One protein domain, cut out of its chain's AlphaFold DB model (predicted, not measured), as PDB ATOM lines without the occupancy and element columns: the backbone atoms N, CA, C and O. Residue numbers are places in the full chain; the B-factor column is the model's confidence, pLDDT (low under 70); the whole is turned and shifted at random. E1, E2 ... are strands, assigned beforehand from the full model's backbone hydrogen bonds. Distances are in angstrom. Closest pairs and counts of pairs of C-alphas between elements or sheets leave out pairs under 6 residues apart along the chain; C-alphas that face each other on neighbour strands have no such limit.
ATOM      1  N   SER A  91      25.371 -35.544  16.115       50.41
ATOM      2  CA  SER A  91      25.651 -34.121  16.307       50.41
ATOM      3  C   SER A  91      25.612 -33.729  17.786       50.41
ATOM      4  O   SER A  91      24.634 -33.918  18.517       50.41
ATOM      5  N   ARG A  92      26.747 -33.213  18.256       59.41
ATOM      6  CA  ARG A  92      26.996 -32.943  19.667       59.41
ATOM      7  C   ARG A  92      26.539 -31.528  19.995       59.41
ATOM      8  O   ARG A  92      27.303 -30.591  19.811       59.41
ATOM      9  N   THR A  93      25.315 -31.378  20.506       65.88
ATOM     10  CA  THR A  93      24.839 -30.077  21.007       65.88
ATOM     11  C   THR A  93      25.835 -29.528  22.027       65.88
ATOM     12  O   THR A  93      26.186 -30.229  22.976       65.88
ATOM     13  N   GLU A  94      26.311 -28.302  21.828       75.94
ATOM     14  CA  GLU A  94      27.463 -27.765  22.567       75.94
ATOM     15  C   GLU A  94      27.173 -27.590  24.065       75.94
ATOM     16  O   GLU A  94      28.015 -27.882  24.923       75.94
ATOM     17  N   TYR A  95      25.936 -27.204  24.384       87.50
ATOM     18  CA  TYR A  95      25.473 -26.877  25.730       87.50
ATOM     19  C   TYR A  95      24.358 -27.815  26.209       87.50
ATOM     20  O   TYR A  95      23.666 -28.480  25.438       87.50
ATOM     21  N   CYS A  96      24.186 -27.892  27.527       90.44
ATOM     22  CA  CYS A  96      23.127 -28.666  28.163       90.44
ATOM     23  C   CYS A  96      21.759 -28.008  27.922       90.44
ATOM     24  O   CYS A  96      21.577 -26.847  28.264       90.44
ATOM     25  N   LYS A  97      20.751 -28.775  27.474       88.62
ATOM     26  CA  LYS A  97      19.357 -28.332  27.218       88.62
ATOM     27  C   LYS A  97      18.573 -27.897  28.483       88.62
ATOM     28  O   LYS A  97      17.351 -27.815  28.482       88.62
ATOM     29  N   HIS A  98      19.257 -27.631  29.592       87.94
ATOM     30  CA  HIS A  98      18.658 -27.067  30.799       87.94
ATOM     31  C   HIS A  98      18.920 -25.561  30.805       87.94
ATOM     32  O   HIS A  98      20.068 -25.156  30.616       87.94
ATOM     33  N   ALA A  99      17.882 -24.748  31.017       86.44
ATOM     34  CA  ALA A  99      17.990 -23.289  30.992       86.44
ATOM     35  C   ALA A  99      19.136 -22.786  31.895       86.44
ATOM     36  O   ALA A  99      19.359 -23.313  32.985       86.44
ATOM     37  N   GLY A 100      19.909 -21.814  31.401       87.56
ATOM     38  CA  GLY A 100      21.080 -21.266  32.098       87.56
ATOM     39  C   GLY A 100      22.285 -22.212  32.251       87.56
ATOM     40  O   GLY A 100      23.245 -21.859  32.933       87.56
ATOM     41  N   CYS A 101      22.286 -23.418  31.660       89.50
ATOM     42  CA  CYS A 101      23.355 -24.395  31.883       89.50
ATOM     43  C   CYS A 101      24.433 -24.426  30.784       89.50
ATOM     44  O   CYS A 101      24.409 -25.258  29.879       89.50
ATOM     45  N   THR A 102      25.487 -23.630  30.969       87.50
ATOM     46  CA  THR A 102      26.699 -23.588  30.120       87.50
ATOM     47  C   THR A 102      27.580 -24.852  30.159       87.50
ATOM     48  O   THR A 102      28.675 -24.874  29.601       87.50
ATOM     49  N   ARG A 103      27.154 -25.934  30.828       87.81
ATOM     50  CA  ARG A 103      27.946 -27.172  30.949       87.81
ATOM     51  C   ARG A 103      27.769 -28.051  29.715       87.81
ATOM     52  O   ARG A 103      26.638 -28.366  29.355       87.81
ATOM     53  N   THR A 104      28.874 -28.550  29.163       89.31
ATOM     54  CA  THR A 104      28.840 -29.517  28.053       89.31
ATOM     55  C   THR A 104      28.012 -30.760  28.416       89.31
ATOM     56  O   THR A 104      28.152 -31.308  29.524       89.31
ATOM     57  N   PRO A 105      27.124 -31.227  27.522       89.75
ATOM     58  CA  PRO A 105      26.294 -32.382  27.803       89.75
ATOM     59  C   PRO A 105      27.103 -33.680  27.722       89.75
ATOM     60  O   PRO A 105      28.091 -33.809  26.997       89.75
ATOM     61  N   ARG A 106      26.685 -34.652  28.534       89.44
ATOM     62  CA  ARG A 106      27.317 -35.975  28.667       89.44
ATOM     63  C   ARG A 106      26.310 -37.125  28.706       89.44
ATOM     64  O   ARG A 106      26.721 -38.273  28.660       89.44
ATOM     65  N   TYR A 107      25.015 -36.829  28.803       91.81
ATOM     66  CA  TYR A 107      23.943 -37.808  28.933       91.81
ATOM     67  C   TYR A 107      22.835 -37.509  27.915       91.81
ATOM     68  O   TYR A 107      22.463 -36.350  27.732       91.81
ATOM     69  N   GLY A 108      22.312 -38.540  27.254       90.75
ATOM     70  CA  GLY A 108      21.279 -38.448  26.216       90.75
ATOM     71  C   GLY A 108      20.265 -39.590  26.292       90.75
ATOM     72  O   GLY A 108      20.204 -40.319  27.285       90.75
ATOM     73  N   ARG A 109      19.455 -39.758  25.242       88.00
ATOM     74  CA  ARG A 109      18.630 -40.968  25.059       88.00
ATOM     75  C   ARG A 109      19.498 -42.125  24.542       88.00
ATOM     76  O   ARG A 109      20.594 -41.896  24.037       88.00
ATOM     77  N   LYS A 110      19.002 -43.363  24.642       82.69
ATOM     78  CA  LYS A 110      19.631 -44.527  23.997       82.69
ATOM     79  C   LYS A 110      19.742 -44.244  22.495       82.69
ATOM     80  O   LYS A 110      18.747 -43.863  21.886       82.69
ATOM     81  N   ASN A 111      20.952 -44.348  21.949       82.94
ATOM     82  CA  ASN A 111      21.303 -44.033  20.557       82.94
ATOM     83  C   ASN A 111      20.977 -42.588  20.093       82.94
ATOM     84  O   ASN A 111      20.957 -42.328  18.896       82.94
ATOM     85  N   GLY A 112      20.731 -41.646  21.013       83.62
ATOM     86  CA  GLY A 112      20.424 -40.244  20.697       83.62
ATOM     87  C   GLY A 112      21.521 -39.263  21.137       83.62
ATOM     88  O   GLY A 112      22.392 -39.631  21.932       83.62
ATOM     89  N   PRO A 113      21.472 -37.997  20.681       85.50
ATOM     90  CA  PRO A 113      22.463 -36.986  21.041       85.50
ATOM     91  C   PRO A 113      22.506 -36.723  22.554       85.50
ATOM     92  O   PRO A 113      21.492 -36.756  23.266       85.50
ATOM     93  N   LEU A 114      23.712 -36.439  23.050       90.06
ATOM     94  CA  LEU A 114      23.946 -36.074  24.446       90.06
ATOM     95  C   LEU A 114      23.405 -34.661  24.673       90.06
ATOM     96  O   LEU A 114      23.938 -33.707  24.123       90.06
ATOM     97  N   THR A 115      22.368 -34.526  25.497       90.62
ATOM     98  CA  THR A 115      21.597 -33.279  25.672       90.62
ATOM     99  C   THR A 115      21.647 -32.713  27.090       90.62
ATOM    100  O   THR A 115      21.279 -31.558  27.299       90.62
ATOM    101  N   LEU A 116      22.103 -33.484  28.084       89.94
ATOM    102  CA  LEU A 116      22.128 -33.079  29.493       89.94
ATOM    103  C   LEU A 116      23.503 -33.307  30.139       89.94
ATOM    104  O   LEU A 116      24.192 -34.294  29.874       89.94
ATOM    105  N   CYS A 117      23.928 -32.376  30.994       91.81
ATOM    106  CA  CYS A 117      25.189 -32.460  31.734       91.81
ATOM    107  C   CYS A 117      25.059 -33.326  33.004       91.81
ATOM    108  O   CYS A 117      23.975 -33.776  33.373       91.81
ATOM    109  N   GLN A 118      26.170 -33.557  33.713       88.62
ATOM    110  CA  GLN A 118      26.194 -34.460  34.875       88.62
ATOM    111  C   GLN A 118      25.309 -34.017  36.056       88.62
ATOM    112  O   GLN A 118      24.860 -34.888  36.795       88.62
ATOM    113  N   SER A 119      25.036 -32.717  36.231       87.69
ATOM    114  CA  SER A 119      24.132 -32.228  37.287       87.69
ATOM    115  C   SER A 119      22.654 -32.290  36.909       87.69
ATOM    116  O   SER A 119      21.817 -32.357  37.801       87.69
ATOM    117  N   HIS A 120      22.320 -32.269  35.614       89.06
ATOM    118  CA  HIS A 120      20.932 -32.197  35.128       89.06
ATOM    119  C   HIS A 120      20.475 -33.499  34.456       89.06
ATOM    120  O   HIS A 120      19.447 -33.539  33.781       89.06
ATOM    121  N   LYS A 121      21.230 -34.587  34.653       88.56
ATOM    122  CA  LYS A 121      20.837 -35.919  34.201       88.56
ATOM    123  C   LYS A 121      19.668 -36.453  35.036       88.56
ATOM    124  O   LYS A 121      19.653 -36.342  36.259       88.56
ATOM    125  N   ARG A 122      18.705 -37.076  34.363       85.06
ATOM    126  CA  ARG A 122      17.607 -37.839  34.973       85.06
ATOM    127  C   ARG A 122      17.969 -39.329  34.957       85.06
ATOM    128  O   ARG A 122      18.855 -39.743  34.208       85.06
ATOM    129  N   ALA A 123      17.299 -40.131  35.784       83.50
ATOM    130  CA  ALA A 123      17.432 -41.585  35.712       83.50
ATOM    131  C   ALA A 123      16.980 -42.094  34.329       83.50
ATOM    132  O   ALA A 123      16.048 -41.536  33.751       83.50
ATOM    133  N   GLY A 124      17.649 -43.121  33.797       83.19
ATOM    134  CA  GLY A 124      17.334 -43.677  32.473       83.19
ATOM    135  C   GLY A 124      17.890 -42.884  31.280       83.19
ATOM    136  O   GLY A 124      17.538 -43.176  30.141       83.19
ATOM    137  N   LEU A 125      18.762 -41.895  31.512       88.00
ATOM    138  CA  LEU A 125      19.604 -41.320  30.456       88.00
ATOM    139  C   LEU A 125      20.897 -42.119  30.294       88.00
ATOM    140  O   LEU A 125      21.418 -42.672  31.258       88.00
ATOM    141  N   TYR A 126      21.457 -42.110  29.092       88.81
ATOM    142  CA  TYR A 126      22.610 -42.920  28.716       88.81
ATOM    143  C   TYR A 126      23.837 -42.043  28.457       88.81
ATOM    144  O   TYR A 126      23.714 -40.926  27.958       88.81
ATOM    145  N   THR A 127      25.024 -42.549  28.779       88.38
ATOM    146  CA  THR A 127      26.322 -41.969  28.403       88.38
ATOM    147  C   THR A 127      27.170 -43.061  27.766       88.38
ATOM    148  O   THR A 127      27.163 -44.197  28.237       88.38
ATOM    149  N   VAL A 128      27.929 -42.721  26.728       85.38
ATOM    150  CA  VAL A 128      28.959 -43.611  26.175       85.38
ATOM    151  C   VAL A 128      30.295 -43.263  26.825       85.38
ATOM    152  O   VAL A 128      30.650 -42.088  26.929       85.38
ATOM    153  N   ARG A 129      31.018 -44.279  27.294       78.25
ATOM    154  CA  ARG A 129      32.415 -44.191  27.734       78.25
ATOM    155  C   ARG A 129      33.142 -45.414  27.212       78.25
ATOM    156  O   ARG A 129      32.659 -46.519  27.421       78.25
ATOM    157  N   ASP A 130      34.270 -45.206  26.542       77.62
ATOM    158  CA  ASP A 130      35.182 -46.287  26.147       77.62
ATOM    159  C   ASP A 130      34.472 -47.386  25.317       77.62
ATOM    160  O   ASP A 130      34.647 -48.582  25.531       77.62
ATOM    161  N   GLY A 131      33.571 -46.962  24.418       77.31
ATOM    162  CA  GLY A 131      32.692 -47.829  23.614       77.31
ATOM    163  C   GLY A 131      31.497 -48.441  24.365       77.31
ATOM    164  O   GLY A 131      30.568 -48.944  23.737       77.31
ATOM    165  N   VAL A 132      31.461 -48.373  25.698       82.06
ATOM    166  CA  VAL A 132      30.412 -48.970  26.534       82.06
ATOM    167  C   VAL A 132      29.278 -47.980  26.802       82.06
ATOM    168  O   VAL A 132      29.485 -46.865  27.289       82.06
ATOM    169  N   LEU A 133      28.047 -48.423  26.541       85.38
ATOM    170  CA  LEU A 133      26.824 -47.717  26.908       85.38
ATOM    171  C   LEU A 133      26.515 -47.911  28.407       85.38
ATOM    172  O   LEU A 133      26.388 -49.039  28.890       85.38
ATOM    173  N   LEU A 134      26.378 -46.806  29.144       84.94
ATOM    174  CA  LEU A 134      26.121 -46.785  30.588       84.94
ATOM    175  C   LEU A 134      24.844 -45.999  30.907       84.94
ATOM    176  O   LEU A 134      24.666 -44.878  30.426       84.94
ATOM    177  N   VAL A 135      23.992 -46.544  31.775       88.75
ATOM    178  CA  VAL A 135      22.742 -45.919  32.233       88.75
ATOM    179  C   VAL A 135      22.996 -45.093  33.489       88.75
ATOM    180  O   VAL A 135      23.610 -45.570  34.445       88.75
ATOM    181  N   ALA A 136      22.507 -43.857  33.513       84.62
ATOM    182  CA  ALA A 136      22.541 -42.982  34.672       84.62
ATOM    183  C   ALA A 136      21.469 -43.356  35.703       84.62
ATOM    184  O   ALA A 136      20.278 -43.435  35.392       84.62
ATOM    185  N   THR A 137      21.890 -43.471  36.962       80.25
ATOM    186  CA  THR A 137      20.989 -43.373  38.114       80.25
ATOM    187  C   THR A 137      20.734 -41.899  38.448       80.25
ATOM    188  O   THR A 137      21.473 -41.005  38.015       80.25
ATOM    189  N   ARG A 138      19.701 -41.632  39.259       69.31
ATOM    190  CA  ARG A 138      19.458 -40.292  39.819       69.31
ATOM    191  C   ARG A 138      20.593 -39.849  40.750       69.31
ATOM    192  O   ARG A 138      20.930 -38.673  40.787       69.31
ATOM    193  N   ASP A 139      21.228 -40.794  41.438       69.62
ATOM    194  CA  ASP A 139      22.190 -40.543  42.518       69.62
ATOM    195  C   ASP A 139      23.640 -40.395  42.006       69.62
ATOM    196  O   ASP A 139      24.612 -40.733  42.678       69.62
ATOM    197  N   GLY A 140      23.805 -39.908  40.773       62.88
ATOM    198  CA  GLY A 140      25.101 -39.548  40.193       62.88
ATOM    199  C   GLY A 140      25.908 -40.699  39.580       62.88
ATOM    200  O   GLY A 140      26.698 -40.444  38.666       62.88
ATOM    201  N   SER A 141      25.675 -41.952  39.970       65.50
ATOM    202  CA  SER A 141      26.348 -43.128  39.399       65.50
ATOM    203  C   SER A 141      25.880 -43.462  37.969       65.50
ATOM    204  O   SER A 141      24.870 -42.949  37.472       65.50
ATOM    205  N   ALA A 142      26.678 -44.258  37.257       64.75
ATOM    206  CA  ALA A 142      26.359 -44.767  35.926       64.75
ATOM    207  C   ALA A 142      26.852 -46.215  35.810       64.75
ATOM    208  O   ALA A 142      28.005 -46.490  36.142       64.75
ATOM    209  N   PHE A 143      25.986 -47.125  35.369       72.75
ATOM    210  CA  PHE A 143      26.247 -48.568  35.360       72.75
ATOM    211  C   PHE A 143      25.957 -49.180  33.988       72.75
ATOM    212  O   PHE A 143      25.146 -48.657  33.227       72.75
ATOM    213  N   ARG A 144      26.615 -50.300  33.669       68.12
ATOM    214  CA  ARG A 144      26.349 -51.050  32.437       68.12
ATOM    215  C   ARG A 144      24.964 -51.685  32.516       68.12
ATOM    216  O   ARG A 144      24.660 -52.381  33.482       68.12
ATOM    217  N   GLU A 145      24.154 -51.464  31.489       57.84
ATOM    218  CA  GLU A 145      22.873 -52.148  31.334       57.84
ATOM    219  C   GLU A 145      23.136 -53.648  31.131       57.84
ATOM    220  O   GLU A 145      23.893 -54.034  30.235       57.84
TER     221      GLU A 145
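This is residues 91 to 145 of the 626 residues of an uncharacterized protein of Ectocarpus siliculosus (UniProt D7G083). With little regular structure, a small three-stranded meander, E2, E3 and E4 side by side in that order and each the antiparallel neighbour of the one before, forms one end; the other is a loop-rich part, where residues 107 to 108 pair with E1. The printed part has 55 residues, no named helix and strands E1 to E4 in chain order, 15 residues in all: all strand. It is compact, with a radius of gyration of the C-alphas of 10.4 A, spanning 30 by 25 by 15 A.

E3, residues 132 to 136, is 12.8 A long, from C-alpha 132 at (30.412, -48.970, 26.534). E2 is residues 126 to 129, 9.9 A; E4, residues 142 to 144, 7.2 A; E1, residues 114 to 116, 6.1 A, from (23.946, -36.074, 24.446).

Hairpin E2 and E3 has N 127 and O 134 at 2.9 A, within hydrogen-bond range; hairpin E3 and E4 has N 135 and O 143 at 2.8 A. E1 is apart from E3 and E4.

The farthest C-alphas, Gly 100 and Glu 145, are 30.9 A apart. The printed part has no cut and no long link. Residues 91 to 93, 138 to 142 and 144 to 145 have pLDDT under 70.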